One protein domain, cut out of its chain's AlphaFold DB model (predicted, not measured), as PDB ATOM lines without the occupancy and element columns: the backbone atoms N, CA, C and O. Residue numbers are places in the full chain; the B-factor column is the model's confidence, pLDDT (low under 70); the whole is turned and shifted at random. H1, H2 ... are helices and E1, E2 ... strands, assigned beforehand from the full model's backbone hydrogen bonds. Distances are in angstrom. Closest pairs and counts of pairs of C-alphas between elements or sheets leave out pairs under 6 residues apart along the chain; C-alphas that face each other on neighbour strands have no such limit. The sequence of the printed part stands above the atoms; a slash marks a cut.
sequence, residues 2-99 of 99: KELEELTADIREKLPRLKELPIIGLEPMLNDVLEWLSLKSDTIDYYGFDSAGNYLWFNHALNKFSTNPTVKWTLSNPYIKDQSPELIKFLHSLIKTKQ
ATOM      1  N   LYS A   2     -94.612  -4.599 -35.786       82.69
ATOM      2  CA  LYS A   2     -95.582  -3.520 -36.061       82.69
ATOM      3  C   LYS A   2     -94.976  -2.111 -36.230       82.69
ATOM      4  O   LYS A   2     -95.311  -1.413 -37.171       82.69
ATOM      5  N   GLU A   3     -94.008  -1.736 -35.387       84.56
ATOM      6  CA  GLU A   3     -93.288  -0.450 -35.504       84.56
ATOM      7  C   GLU A   3     -92.552  -0.294 -36.851       84.56
ATOM      8  O   GLU A   3     -92.597   0.764 -37.463       84.56
ATOM      9  N   LEU A   4     -91.885  -1.343 -37.346       82.75
ATOM     10  CA  LEU A   4     -91.129  -1.278 -38.607       82.75
ATOM     11  C   LEU A   4     -92.049  -1.242 -39.830       82.75
ATOM     12  O   LEU A   4     -91.729  -0.589 -40.822       82.75
ATOM     13  N   GLU A   5     -93.196  -1.915 -39.748       83.25
ATOM     14  CA  GLU A   5     -94.243  -1.866 -40.772       83.25
ATOM     15  C   GLU A   5     -94.836  -0.455 -40.878       83.25
ATOM     16  O   GLU A   5     -94.958   0.075 -41.980       83.25
ATOM     17  N   GLU A   6     -95.120   0.185 -39.740       86.19
ATOM     18  CA  GLU A   6     -95.604   1.570 -39.678       86.19
ATOM     19  C   GLU A   6     -94.570   2.556 -40.244       86.19
ATOM     20  O   GLU A   6     -94.915   3.413 -41.060       86.19
ATOM     21  N   LEU A   7     -93.289   2.401 -39.890       85.12
ATOM     22  CA  LEU A   7     -92.207   3.224 -40.445       85.12
ATOM     23  C   LEU A   7     -92.071   3.041 -41.961       85.12
ATOM     24  O   LEU A   7     -91.924   4.020 -42.689       85.12
ATOM     25  N   THR A   8     -92.157   1.806 -42.455       82.88
ATOM     26  CA  THR A   8     -92.070   1.513 -43.894       82.88
ATOM     27  C   THR A   8     -93.265   2.085 -44.663       82.88
ATOM     28  O   THR A   8     -93.097   2.609 -45.767       82.88
ATOM     29  N   ALA A   9     -94.466   2.031 -44.081       83.75
ATOM     30  CA  ALA A   9     -95.666   2.629 -44.658       83.75
ATOM     31  C   ALA A   9     -95.567   4.163 -44.739       83.75
ATOM     32  O   ALA A   9     -95.876   4.734 -45.785       83.75
ATOM     33  N   ASP A  10     -95.064   4.818 -43.688       84.06
ATOM     34  CA  ASP A  10     -94.842   6.272 -43.677       84.06
ATOM     35  C   ASP A  10     -93.789   6.699 -44.716       84.06
ATOM     36  O   ASP A  10     -93.979   7.687 -45.428       84.06
ATOM     37  N   ILE A  11     -92.705   5.926 -44.879       81.62
ATOM     38  CA  ILE A  11     -91.717   6.144 -45.951       81.62
ATOM     39  C   ILE A  11     -92.402   6.091 -47.321       81.62
ATOM     40  O   ILE A  11     -92.214   6.989 -48.141       81.62
ATOM     41  N   ARG A  12     -93.235   5.070 -47.565       79.69
ATOM     42  CA  ARG A  12     -93.951   4.890 -48.835       79.69
ATOM     43  C   ARG A  12     -94.839   6.085 -49.178       79.69
ATOM     44  O   ARG A  12     -94.857   6.518 -50.326       79.69
ATOM     45  N   GLU A  13     -95.574   6.611 -48.203       80.81
ATOM     46  CA  GLU A  13     -96.508   7.723 -48.414       80.81
ATOM     47  C   GLU A  13     -95.799   9.021 -48.838       80.81
ATOM     48  O   GLU A  13     -96.352   9.833 -49.595       80.81
ATOM     49  N   LYS A  14     -94.563   9.205 -48.367       78.25
ATOM     50  CA  LYS A  14     -93.770  10.424 -48.560       78.25
ATOM     51  C   LYS A  14     -93.001  10.468 -49.879       78.25
ATOM     52  O   LYS A  14     -92.592  11.557 -50.276       78.25
ATOM     53  N   LEU A  15     -92.845   9.340 -50.574       76.19
ATOM     54  CA  LEU A  15     -92.167   9.249 -51.871       76.19
ATOM     55  C   LEU A  15     -93.124   9.637 -53.026       76.19
ATOM     56  O   LEU A  15     -94.010   8.856 -53.372       76.19
ATOM     57  N   PRO A  16     -92.952  10.800 -53.692       66.00
ATOM     58  CA  PRO A  16     -93.824  11.278 -54.769       66.00
ATOM     59  C   PRO A  16     -93.780  10.373 -56.001       66.00
ATOM     60  O   PRO A  16     -94.804  10.155 -56.640       66.00
ATOM     61  N   ARG A  17     -92.618   9.774 -56.298       59.75
ATOM     62  CA  ARG A  17     -92.444   8.877 -57.451       59.75
ATOM     63  C   ARG A  17     -93.321   7.620 -57.366       59.75
ATOM     64  O   ARG A  17     -93.763   7.122 -58.394       59.75
ATOM     65  N   LEU A  18     -93.644   7.162 -56.152       56.22
ATOM     66  CA  LEU A  18     -94.590   6.060 -55.924       56.22
ATOM     67  C   LEU A  18     -96.059   6.477 -56.098       56.22
ATOM     68  O   LEU A  18     -96.917   5.609 -56.233       56.22
ATOM     69  N   LYS A  19     -96.355   7.783 -56.094       53.56
ATOM     70  CA  LYS A  19     -97.682   8.334 -56.413       53.56
ATOM     71  C   LYS A  19     -97.849   8.615 -57.911       53.56
ATOM     72  O   LYS A  19     -98.963   8.515 -58.411       53.56
ATOM     73  N   GLU A  20     -96.769   8.970 -58.610       51.16
ATOM     74  CA  GLU A  20     -96.796   9.354 -60.033       51.16
ATOM     75  C   GLU A  20     -96.597   8.185 -61.008       51.16
ATOM     76  O   GLU A  20     -97.024   8.267 -62.161       51.16
ATOM     77  N   LEU A  21     -95.995   7.075 -60.571       49.31
ATOM     78  CA  LEU A  21     -96.010   5.843 -61.355       49.31
ATOM     79  C   LEU A  21     -97.414   5.218 -61.260       49.31
ATOM     80  O   LEU A  21     -97.890   4.984 -60.149       49.31
ATOM     81  N   PRO A  22     -98.082   4.880 -62.383       42.91
ATOM     82  CA  PRO A  22     -99.445   4.328 -62.406       42.91
ATOM     83  C   PRO A  22     -99.544   2.897 -61.843       42.91
ATOM     84  O   PRO A  22    -100.488   2.165 -62.129       42.91
ATOM     85  N   ILE A  23     -98.571   2.475 -61.040       45.28
ATOM     86  CA  ILE A  23     -98.481   1.147 -60.457       45.28
ATOM     87  C   ILE A  23     -98.821   1.272 -58.971       45.28
ATOM     88  O   ILE A  23     -97.973   1.183 -58.081       45.28
ATOM     89  N   ILE A  24    -100.109   1.501 -58.709       39.44
ATOM     90  CA  ILE A  24    -100.707   1.344 -57.383       39.44
ATOM     91  C   ILE A  24    -100.363  -0.074 -56.908       39.44
ATOM     92  O   ILE A  24    -100.834  -1.049 -57.486       39.44
ATOM     93  N   GLY A  25     -99.509  -0.195 -55.889       51.84
ATOM     94  CA  GLY A  25     -99.101  -1.494 -55.347       51.84
ATOM     95  C   GLY A  25     -97.603  -1.793 -55.352       51.84
ATOM     96  O   GLY A  25     -97.224  -2.758 -54.697       51.84
ATOM     97  N   LEU A  26     -96.742  -0.975 -55.975       63.31
ATOM     98  CA  LEU A  26     -95.293  -1.190 -55.848       63.31
ATOM     99  C   LEU A  26     -94.833  -0.984 -54.407       63.31
ATOM    100  O   LEU A  26     -95.200  -0.001 -53.748       63.31
ATOM    101  N   GLU A  27     -94.064  -1.949 -53.917       72.38
ATOM    102  CA  GLU A  27     -93.368  -1.819 -52.651       72.38
ATOM    103  C   GLU A  27     -92.146  -0.914 -52.810       72.38
ATOM    104  O   GLU A  27     -91.405  -1.079 -53.781       72.38
ATOM    105  N   PRO A  28     -91.921   0.022 -51.869       72.00
ATOM    106  CA  PRO A  28     -90.782   0.923 -51.928       72.00
ATOM    107  C   PRO A  28     -89.479   0.125 -51.889       72.00
ATOM    108  O   PRO A  28     -89.244  -0.676 -50.973       72.00
ATOM    109  N   MET A  29     -88.620   0.374 -52.869       81.69
ATOM    110  CA  MET A  29     -87.262  -0.138 -52.896       81.69
ATOM    111  C   MET A  29     -86.306   0.844 -52.222       81.69
ATOM    112  O   MET A  29     -86.552   2.049 -52.148       81.69
ATOM    113  N   LEU A  30     -85.173   0.330 -51.747       77.62
ATOM    114  CA  LEU A  30     -84.129   1.145 -51.130       77.62
ATOM    115  C   LEU A  30     -83.660   2.280 -52.051       77.62
ATOM    116  O   LEU A  30     -83.515   3.416 -51.604       77.62
ATOM    117  N   ASN A  31     -83.510   2.000 -53.345       73.94
ATOM    118  CA  ASN A  31     -83.103   3.003 -54.327       73.94
ATOM    119  C   ASN A  31     -84.133   4.130 -54.503       73.94
ATOM    120  O   ASN A  31     -83.720   5.272 -54.687       73.94
ATOM    121  N   ASP A  32     -85.436   3.845 -54.378       75.69
ATOM    122  CA  ASP A  32     -86.487   4.868 -54.490       75.69
ATOM    123  C   ASP A  32     -86.347   5.917 -53.377       75.69
ATOM    124  O   ASP A  32     -86.499   7.118 -53.604       75.69
ATOM    125  N   VAL A  33     -86.015   5.459 -52.164       75.75
ATOM    126  CA  VAL A  33     -85.795   6.332 -51.005       75.75
ATOM    127  C   VAL A  33     -84.559   7.205 -51.189       75.75
ATOM    128  O   VAL A  33     -84.601   8.401 -50.906       75.75
ATOM    129  N   LEU A  34     -83.458   6.628 -51.669       73.94
ATOM    130  CA  LEU A  34     -82.205   7.362 -51.871       73.94
ATOM    131  C   LEU A  34     -82.320   8.416 -52.963       73.94
ATOM    132  O   LEU A  34     -81.856   9.541 -52.791       73.94
ATOM    133  N   GLU A  35     -82.955   8.063 -54.078       72.06
ATOM    134  CA  GLU A  35     -83.183   8.999 -55.168       72.06
ATOM    135  C   GLU A  35     -84.045  10.174 -54.702       72.06
ATOM    136  O   GLU A  35     -83.727  11.329 -54.983       72.06
ATOM    137  N   TRP A  36     -85.091   9.911 -53.915       74.25
ATOM    138  CA  TRP A  36     -85.899  10.976 -53.333       74.25
ATOM    139  C   TRP A  36     -85.106  11.881 -52.385       74.25
ATOM    140  O   TRP A  36     -85.237  13.104 -52.459       74.25
ATOM    141  N   LEU A  37     -84.267  11.305 -51.518       70.06
ATOM    142  CA  LEU A  37     -83.398  12.076 -50.624       70.06
ATOM    143  C   LEU A  37     -82.427  12.972 -51.407       70.06
ATOM    144  O   LEU A  37     -82.184  14.104 -50.996       70.06
ATOM    145  N   SER A  38     -81.921  12.484 -52.542       67.06
ATOM    146  CA  SER A  38     -81.089  13.253 -53.474       67.06
ATOM    147  C   SER A  38     -81.865  14.431 -54.084       67.06
ATOM    148  O   SER A  38     -81.393  15.564 -54.056       67.06
ATOM    149  N   LEU A  39     -83.107  14.209 -54.538       66.56
ATOM    150  CA  LEU A  39     -83.972  15.256 -55.111       66.56
ATOM    151  C   LEU A  39     -84.385  16.348 -54.110       66.56
ATOM    152  O   LEU A  39     -84.705  17.461 -54.519       66.56
ATOM    153  N   LYS A  40     -84.438  16.025 -52.813       67.56
ATOM    154  CA  LYS A  40     -84.825  16.954 -51.738       67.56
ATOM    155  C   LYS A  40     -83.667  17.738 -51.139       67.56
ATOM    156  O   LYS A  40     -83.881  18.541 -50.236       67.56
ATOM    157  N   SER A  41     -82.444  17.492 -51.583       63.34
ATOM    158  CA  SER A  41     -81.304  18.254 -51.107       63.34
ATOM    159  C   SER A  41     -81.194  19.571 -51.886       63.34
ATOM    160  O   SER A  41     -81.107  19.562 -53.108       63.34
ATOM    161  N   ASP A  42     -81.198  20.709 -51.180       60.78
ATOM    162  CA  ASP A  42     -80.951  22.045 -51.768       60.78
ATOM    163  C   ASP A  42     -79.506  22.193 -52.286       60.78
ATOM    164  O   ASP A  42     -79.171  23.091 -53.059       60.78
ATOM    165  N   THR A  43     -78.635  21.290 -51.847       57.47
ATOM    166  CA  THR A  43     -77.314  21.026 -52.403       57.47
ATOM    167  C   THR A  43     -77.432  19.891 -53.420       57.47
ATOM    168  O   THR A  43     -78.172  18.943 -53.181       57.47
ATOM    169  N   ILE A  44     -76.681  19.927 -54.529       54.38
ATOM    170  CA  ILE A  44     -76.555  18.797 -55.478       54.38
ATOM    171  C   ILE A  44     -75.715  17.677 -54.819       54.38
ATOM    172  O   ILE A  44     -74.687  17.238 -55.334       54.38
ATOM    173  N   ASP A  45     -76.099  17.268 -53.615       61.03
ATOM    174  CA  ASP A  45     -75.473  16.205 -52.856       61.03
ATOM    175  C   ASP A  45     -76.190  14.914 -53.236       61.03
ATOM    176  O   ASP A  45     -77.323  14.640 -52.843       61.03
ATOM    177  N   TYR A  46     -75.514  14.129 -54.066       64.06
ATOM    178  CA  TYR A  46     -75.995  12.828 -54.490       64.06
ATOM    179  C   TYR A  46     -75.770  11.815 -53.366       64.06
ATOM    180  O   TYR A  46     -74.630  11.600 -52.949       64.06
ATOM    181  N   TYR A  47     -76.836  11.173 -52.895       67.31
ATOM    182  CA  TYR A  47     -76.759  10.082 -51.921       67.31
ATOM    183  C   TYR A  47     -76.933   8.736 -52.622       67.31
ATOM    184  O   TYR A  47     -77.812   8.572 -53.466       67.31
ATOM    185  N   GLY A  48     -76.095   7.760 -52.282       69.00
ATOM    186  CA  GLY A  48     -76.153   6.434 -52.889       69.00
ATOM    187  C   GLY A  48     -75.371   5.391 -52.109       69.00
ATOM    188  O   GLY A  48     -74.905   5.641 -50.998       69.00
ATOM    189  N   PHE A  49     -75.204   4.221 -52.713       70.88
ATOM    190  CA  PHE A  49     -74.347   3.166 -52.188       70.88
ATOM    191  C   PHE A  49     -73.443   2.613 -53.291       70.88
ATOM    192  O   PHE A  49     -73.841   2.584 -54.458       70.88
ATOM    193  N   ASP A  50     -72.233   2.180 -52.937       71.25
ATOM    194  CA  ASP A  50     -71.377   1.433 -53.866       71.25
ATOM    195  C   ASP A  50     -71.779  -0.051 -53.950       71.25
ATOM    196  O   ASP A  50     -72.639  -0.541 -53.215       71.25
ATOM    197  N   SER A  51     -71.126  -0.795 -54.845       67.12
ATOM    198  CA  SER A  51     -71.351  -2.237 -55.016       67.12
ATOM    199  C   SER A  51     -70.985  -3.078 -53.787       67.12
ATOM    200  O   SER A  51     -71.374  -4.242 -53.711       67.12
ATOM    201  N   ALA A  52     -70.254  -2.515 -52.822       71.44
ATOM    202  CA  ALA A  52     -69.918  -3.156 -51.559       71.44
ATOM    203  C   ALA A  52     -70.900  -2.796 -50.425       71.44
ATOM    204  O   ALA A  52     -70.759  -3.331 -49.322       71.44
ATOM    205  N   GLY A  53     -71.893  -1.938 -50.685       67.56
ATOM    206  CA  GLY A  53     -72.886  -1.497 -49.706       67.56
ATOM    207  C   GLY A  53     -72.429  -0.339 -48.818       67.56
ATOM    208  O   GLY A  53     -73.054  -0.066 -47.792       67.56
ATOM    209  N   ASN A  54     -71.339   0.348 -49.165       73.00
ATOM    210  CA  ASN A  54     -70.899   1.521 -48.416       73.00
ATOM    211  C   ASN A  54     -71.757   2.727 -48.788       73.00
ATOM    212  O   ASN A  54     -71.996   2.979 -49.969       73.00
ATOM    213  N   TYR A  55     -72.179   3.498 -47.784       71.88
ATOM    214  CA  TYR A  55     -72.884   4.754 -48.019       71.88
ATOM    215  C   TYR A  55     -71.970   5.774 -48.702       71.88
ATOM    216  O   TYR A  55     -70.862   6.060 -48.230       71.88
ATOM    217  N   LEU A  56     -72.463   6.322 -49.807       74.00
ATOM    218  CA  LEU A  56     -71.828   7.363 -50.595       74.00
ATOM    219  C   LEU A  56     -72.608   8.661 -50.421       74.00
ATOM    220  O   LEU A  56     -73.830   8.689 -50.587       74.00
ATOM    221  N   TRP A  57     -71.884   9.748 -50.183       72.00
ATOM    222  CA  TRP A  57     -72.397  11.081 -50.465       72.00
ATOM    223  C   TRP A  57     -71.446  11.799 -51.417       72.00
ATOM    224  O   TRP A  57     -70.218  11.742 -51.281       72.00
ATOM    225  N   PHE A  58     -72.005  12.491 -52.398       69.75
ATOM    226  CA  PHE A  58     -71.255  13.434 -53.207       69.75
ATOM    227  C   PHE A  58     -71.180  14.764 -52.464       69.75
ATOM    228  O   PHE A  58     -72.204  15.286 -52.042       69.75
ATOM    229  N   ASN A  59     -69.969  15.291 -52.278       70.25
ATOM    230  CA  ASN A  59     -69.772  16.622 -51.720       70.25
ATOM    231  C   ASN A  59     -69.450  17.589 -52.861       70.25
ATOM    232  O   ASN A  59     -68.362  17.533 -53.445       70.25
ATOM    233  N   HIS A  60     -70.382  18.494 -53.149       65.94
ATOM    234  CA  HIS A  60     -70.235  19.430 -54.260       65.94
ATOM    235  C   HIS A  60     -69.138  20.484 -54.028       65.94
ATOM    236  O   HIS A  60     -68.461  20.889 -54.970       65.94
ATOM    237  N   ALA A  61     -68.904  20.900 -52.776       68.75
ATOM    238  CA  ALA A  61     -67.853  21.867 -52.440       68.75
ATOM    239  C   ALA A  61     -66.442  21.313 -52.704       68.75
ATOM    240  O   ALA A  61     -65.526  22.063 -53.030       68.75
ATOM    241  N   LEU A  62     -66.274  19.995 -52.585       69.88
ATOM    242  CA  LEU A  62     -65.006  19.303 -52.815       69.88
ATOM    243  C   LEU A  62     -64.922  18.627 -54.190       69.88
ATOM    244  O   LEU A  62     -63.853  18.123 -54.537       69.88
ATOM    245  N   ASN A  63     -66.024  18.601 -54.952       74.12
ATOM    246  CA  ASN A  63     -66.183  17.863 -56.209       74.12
ATOM    247  C   ASN A  63     -65.694  16.402 -56.104       74.12
ATOM    248  O   ASN A  63     -64.946  15.906 -56.950       74.12
ATOM    249  N   LYS A  64     -66.040  15.728 -54.998       74.38
ATOM    250  CA  LYS A  64     -65.575  14.371 -54.677       74.38
ATOM    251  C   LYS A  64     -66.661  13.566 -53.978       74.38
ATOM    252  O   LYS A  64     -67.388  14.079 -53.127       74.38
ATOM    253  N   PHE A  65     -66.701  12.272 -54.282       68.44
ATOM    254  CA  PHE A  65     -67.431  11.302 -53.472       68.44
ATOM    255  C   PHE A  65     -66.676  11.070 -52.168       68.44
ATOM    256  O   PHE A  65     -65.472  10.814 -52.175       68.44
ATOM    257  N   SER A  66     -67.390  11.168 -51.052       71.50
ATOM    258  CA  SER A  66     -66.906  10.683 -49.765       71.50
ATOM    259  C   SER A  66     -67.673   9.425 -49.417       71.50
ATOM    260  O   SER A  66     -68.882   9.328 -49.640       71.50
ATOM    261  N   THR A  67     -66.956   8.460 -48.869       66.50
ATOM    262  CA  THR A  67     -67.550   7.235 -48.362       66.50
ATOM    263  C   THR A  67     -67.482   7.278 -46.847       66.50
ATOM    264  O   THR A  67     -66.507   7.765 -46.270       66.50
ATOM    265  N   ASN A  68     -68.530   6.796 -46.187       63.53
ATOM    266  CA  ASN A  68     -68.466   6.524 -44.761       63.53
ATOM    267  C   ASN A  68     -68.301   5.004 -44.577       63.53
ATOM    268  O   ASN A  68     -69.304   4.293 -44.527       63.53
ATOM    269  N   PRO A  69     -67.058   4.484 -44.502       57.62
ATOM    270  CA  PRO A  69     -66.807   3.043 -44.428       57.62
ATOM    271  C   PRO A  69     -67.300   2.428 -43.114       57.62
ATOM    272  O   PRO A  69     -67.434   1.212 -43.010       57.62
ATOM    273  N   THR A  70     -67.578   3.258 -42.104       55.22
ATOM    274  CA  THR A  70     -68.101   2.815 -40.807       55.22
ATOM    275  C   THR A  70     -69.541   2.321 -40.886       55.22
ATOM    276  O   THR A  70     -69.983   1.631 -39.969       55.22
ATOM    277  N   VAL A  71     -70.271   2.631 -41.963       54.72
ATOM    278  CA  VAL A  71     -71.651   2.179 -42.147       54.72
ATOM    279  C   VAL A  71     -71.767   1.386 -43.446       54.72
ATOM    280  O   VAL A  71     -72.007   1.932 -44.524       54.72
ATOM    281  N   LYS A  72     -71.566   0.071 -43.325       59.88
ATOM    282  CA  LYS A  72     -71.765  -0.890 -44.408       59.88
ATOM    283  C   LYS A  72     -73.180  -1.445 -44.319       59.88
ATOM    284  O   LYS A  72     -73.503  -2.171 -43.380       59.88
ATOM    285  N   TRP A  73     -74.006  -1.104 -45.294       64.25
ATOM    286  CA  TRP A  73     -75.375  -1.588 -45.379       64.25
ATOM    287  C   TRP A  73     -75.447  -2.757 -46.348       64.25
ATOM    288  O   TRP A  73     -74.960  -2.690 -47.476       64.25
ATOM    289  N   THR A  74     -76.055  -3.855 -45.916       60.12
ATOM    290  CA  THR A  74     -76.239  -5.016 -46.781       60.12
ATOM    291  C   THR A  74     -77.388  -4.742 -47.754       60.12
ATOM    292  O   THR A  74     -78.549  -4.895 -47.399       60.12
ATOM    293  N   LEU A  75     -77.068  -4.374 -48.998       64.69
ATOM    294  CA  LEU A  75     -78.052  -4.122 -50.070       64.69
ATOM    295  C   LEU A  75     -78.589  -5.410 -50.717       64.69
ATOM    296  O   LEU A  75     -79.093  -5.388 -51.838       64.69
ATOM    297  N   SER A  76     -78.434  -6.561 -50.058       67.38
ATOM    298  CA  SER A  76     -78.863  -7.854 -50.602       67.38
ATOM    299  C   SER A  76     -80.378  -7.937 -50.786       67.38
ATOM    300  O   SER A  76     -80.847  -8.747 -51.581       67.38
ATOM    301  N   ASN A  77     -81.125  -7.088 -50.076       74.06
ATOM    302  CA  ASN A  77     -82.566  -6.986 -50.193       74.06
ATOM    303  C   ASN A  77     -82.922  -5.685 -50.933       74.06
ATOM    304  O   ASN A  77     -82.448  -4.619 -50.545       74.06
ATOM    305  N   PRO A  78     -83.739  -5.731 -51.994       77.44
ATOM    306  CA  PRO A  78     -84.129  -4.529 -52.729       77.44
ATOM    307  C   PRO A  78     -85.227  -3.724 -52.020       77.44
ATOM    308  O   PRO A  78     -85.277  -2.504 -52.171       77.44
ATOM    309  N   TYR A  79     -86.100  -4.381 -51.251       83.69
ATOM    310  CA  TYR A  79     -87.275  -3.766 -50.624       83.69
ATOM    311  C   TYR A  79     -86.953  -3.149 -49.262       83.69
ATOM    312  O   TYR A  79     -86.151  -3.696 -48.504       83.69
ATOM    313  N   ILE A  80     -87.620  -2.042 -48.918       82.38
ATOM    314  CA  ILE A  80     -87.436  -1.365 -47.621       82.38
ATOM    315  C   ILE A  80     -87.827  -2.263 -46.443       82.38
ATOM    316  O   ILE A  80     -87.091  -2.321 -45.462       82.38
ATOM    317  N   LYS A  81     -88.943  -2.997 -46.543       82.81
ATOM    318  CA  LYS A  81     -89.434  -3.865 -45.455       82.81
ATOM    319  C   LYS A  81     -88.467  -4.995 -45.081       82.81
ATOM    320  O   LYS A  81     -88.521  -5.499 -43.965       82.81
ATOM    321  N   ASP A  82     -87.601  -5.374 -46.019       84.75
ATOM    322  CA  ASP A  82     -86.645  -6.467 -45.871       84.75
ATOM    323  C   ASP A  82     -85.269  -5.951 -45.403       84.75
ATOM    324  O   ASP A  82     -84.324  -6.730 -45.260       84.75
ATOM    325  N   GLN A  83     -85.123  -4.638 -45.185       83.19
ATOM    326  CA  GLN A  83     -83.897  -4.052 -44.645       83.19
ATOM    327  C   GLN A  83     -83.759  -4.292 -43.145       83.19
ATOM    328  O   GLN A  83     -84.720  -4.595 -42.434       83.19
ATOM    329  N   SER A  84     -82.538  -4.091 -42.642       85.44
ATOM    330  CA  SER A  84     -82.305  -4.128 -41.204       85.44
ATOM    331  C   SER A  84     -83.129  -3.037 -40.489       85.44
ATOM    332  O   SER A  84     -83.319  -1.942 -41.036       85.44
ATOM    333  N   PRO A  85     -83.608  -3.293 -39.257       86.44
ATOM    334  CA  PRO A  85     -84.344  -2.305 -38.468       86.44
ATOM    335  C   PRO A  85     -83.608  -0.966 -38.324       86.44
ATOM    336  O   PRO A  85     -84.229   0.098 -38.335       86.44
ATOM    337  N   GLU A  86     -82.283  -1.013 -38.201       84.62
ATOM    338  CA  GLU A  86     -81.412   0.154 -38.072       84.62
ATOM    339  C   GLU A  86     -81.444   1.011 -39.340       84.62
ATOM    340  O   GLU A  86     -81.518   2.237 -39.238       84.62
ATOM    341  N   LEU A  87     -81.459   0.385 -40.526       81.56
ATOM    342  CA  LEU A  87     -81.534   1.097 -41.802       81.56
ATOM    343  C   LEU A  87     -82.877   1.797 -41.953       81.56
ATOM    344  O   LEU A  87     -82.927   2.975 -42.294       81.56
ATOM    345  N   ILE A  88     -83.968   1.092 -41.650       85.75
ATOM    346  CA  ILE A  88     -85.327   1.640 -41.744       85.75
ATOM    347  C   ILE A  88     -85.460   2.870 -40.838       85.75
ATOM    348  O   ILE A  88     -85.943   3.916 -41.274       85.75
ATOM    349  N   LYS A  89     -84.973   2.782 -39.593       86.56
ATOM    350  CA  LYS A  89     -84.987   3.904 -38.640       86.56
ATOM    351  C   LYS A  89     -84.125   5.074 -39.110       86.56
ATOM    352  O   LYS A  89     -84.558   6.224 -39.027       86.56
ATOM    353  N   PHE A  90     -82.934   4.792 -39.635       84.50
ATOM    354  CA  PHE A  90     -82.046   5.809 -40.192       84.50
ATOM    355  C   PHE A  90     -82.698   6.553 -41.367       84.50
ATOM    356  O   PHE A  90     -82.821   7.777 -41.317       84.50
ATOM    357  N   LEU A  91     -83.197   5.831 -42.373       82.44
ATOM    358  CA  LEU A  91     -83.872   6.421 -43.534       82.44
ATOM    359  C   LEU A  91     -85.097   7.244 -43.129       82.44
ATOM    360  O   LEU A  91     -85.291   8.350 -43.630       82.44
ATOM    361  N   HIS A  92     -85.892   6.751 -42.176       85.50
ATOM    362  CA  HIS A  92     -87.041   7.489 -41.653       85.50
ATOM    363  C   HIS A  92     -86.643   8.832 -41.032       85.50
ATOM    364  O   HIS A  92     -87.269   9.860 -41.303       85.50
ATOM    365  N   SER A  93     -85.572   8.840 -40.233       83.88
ATOM    366  CA  SER A  93     -85.037  10.065 -39.627       83.88
ATOM    367  C   SER A  93     -84.506  11.059 -40.667       83.88
ATOM    368  O   SER A  93     -84.726  12.264 -40.535       83.88
ATOM    369  N   LEU A  94     -83.879  10.566 -41.741       79.44
ATOM    370  CA  LEU A  94     -83.424  11.404 -42.851       79.44
ATOM    371  C   LEU A  94     -84.602  12.034 -43.594       79.44
ATOM    372  O   LEU A  94     -84.591  13.231 -43.861       79.44
ATOM    373  N   ILE A  95     -85.651  11.258 -43.872       78.94
ATOM    374  CA  ILE A  95     -86.846  11.771 -44.547       78.94
ATOM    375  C   ILE A  95     -87.495  12.882 -43.719       78.94
ATOM    376  O   ILE A  95     -87.800  13.940 -44.259       78.94
ATOM    377  N   LYS A  96     -87.646  12.686 -42.403       79.75
ATOM    378  CA  LYS A  96     -88.211  13.704 -41.501       79.75
ATOM    379  C   LYS A  96     -87.418  15.008 -41.458       79.75
ATOM    380  O   LYS A  96     -88.013  16.049 -41.223       79.75
ATOM    381  N   THR A  97     -86.100  14.959 -41.637       76.31
ATOM    382  CA  THR A  97     -85.247  16.160 -41.591       76.31
ATOM    383  C   THR A  97     -85.198  16.922 -42.919       76.31
ATOM    384  O   THR A  97     -84.704  18.045 -42.942       76.31
ATOM    385  N   LYS A  98     -85.708  16.335 -44.011       67.00
ATOM    386  CA  LYS A  98     -85.733  16.907 -45.372       67.00
ATOM    387  C   LYS A  98     -87.141  17.335 -45.841       67.00
ATOM    388  O   LYS A  98     -87.294  17.725 -47.000       67.00
ATOM    389  N   GLN A  99     -88.165  17.207 -44.991       60.25
ATOM    390  CA  GLN A  99     -89.531  17.715 -45.219       60.25
ATOM    391  C   GLN A  99     -89.677  19.136 -44.687       60.25
ATOM    392  O   GLN A  99     -90.385  19.911 -45.366       60.25
TER     393      GLN A  99
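Overview. This is residues 2 to 99 of the 99 residues of an uncharacterized protein of Chryseobacterium sp. ON_d1 (UniProt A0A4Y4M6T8). A small three-stranded sheet, E1 E2 E3, makes one end of an elongated model, and three helices that run the same way, H1, H3 and H4, their centres set in a triangle, make the other. H3 lies between, beside the sheet's edge strand E1, and residues 19 to 25, of which 19 to 20 belong to H2, stick out at the helical end. The printed part has 98 residues, with named elements in the order H1 H2 H3 E1 E2 E3 H4; the sheet's order is E1 - E2 - E3, antiparallel, and the class is mixed, helices and strands. It is compact, with a radius of gyration of the C-alphas of 13.6 A and spans of 39 by 26 by 22 A.

Arrangement. Begin at E2, residues 54 to 59, the inner strand. On its one side look for E1, residues 47 to 49, a hairpin with E2 at 149 degrees; N 56 and O 48 are 2.8 A apart, within hydrogen-bond range. E3, residues 64 to 72, makes the next hairpin at 152 degrees, with N 66 and O 57 at 2.9 A, and it bends by 71 degrees at residue 69. The three form a meander, each strand the antiparallel neighbour of the one before. H3, residues 30 to 39, is on the sheet but only grazes it; its closest C-alphas to E1 are those of Ser 38 and Tyr 47, 5.6 A apart. H4, residues 85 to 97, only just touches H3, with 3 pairs of C-alphas within 8 A, through its residues 91 to 95 alone; the closest are Leu 37 and Ile 95, 7.0 A, at a shallow tilt of 20 degrees, the same way. H1, residues 2 to 14, touches H4, closest at the C-alphas of Ile 11 and His 92, 6.5 A, at a steep tilt of 38 degrees, the same way. H2, residues 17 to 20, is close to but not clearly touching H3, and apart from H4. In H1, H3 and H4 every O i to N i+4 pair is within hydrogen-bond range; H2 is too short for one.

Along the chain. Find C-alpha 64 at (-65.575, 14.371, -54.677); from there E3 runs 19.4 A to residue 72, while E2 spans 15.5 A. H3 spans 14.7 A. H1 starts at C-alpha 2, (-95.582, -3.520, -36.061), and runs 18.8 A; H4 runs 18.7 A to C-alpha 97 at (-85.247, 16.160, -41.591).

Size, cuts and confidence. The two C-alphas farthest apart are those of Lys 2 and Leu 62, 41.7 A. The printed part has no cut, and the link from E3 to H4, residues 73 to 84, is long. The mean pLDDT of the printed part is 71.3; look for values under 70 in 41 residues, among them 16 to 26, 38 to 48 and 67 to 76.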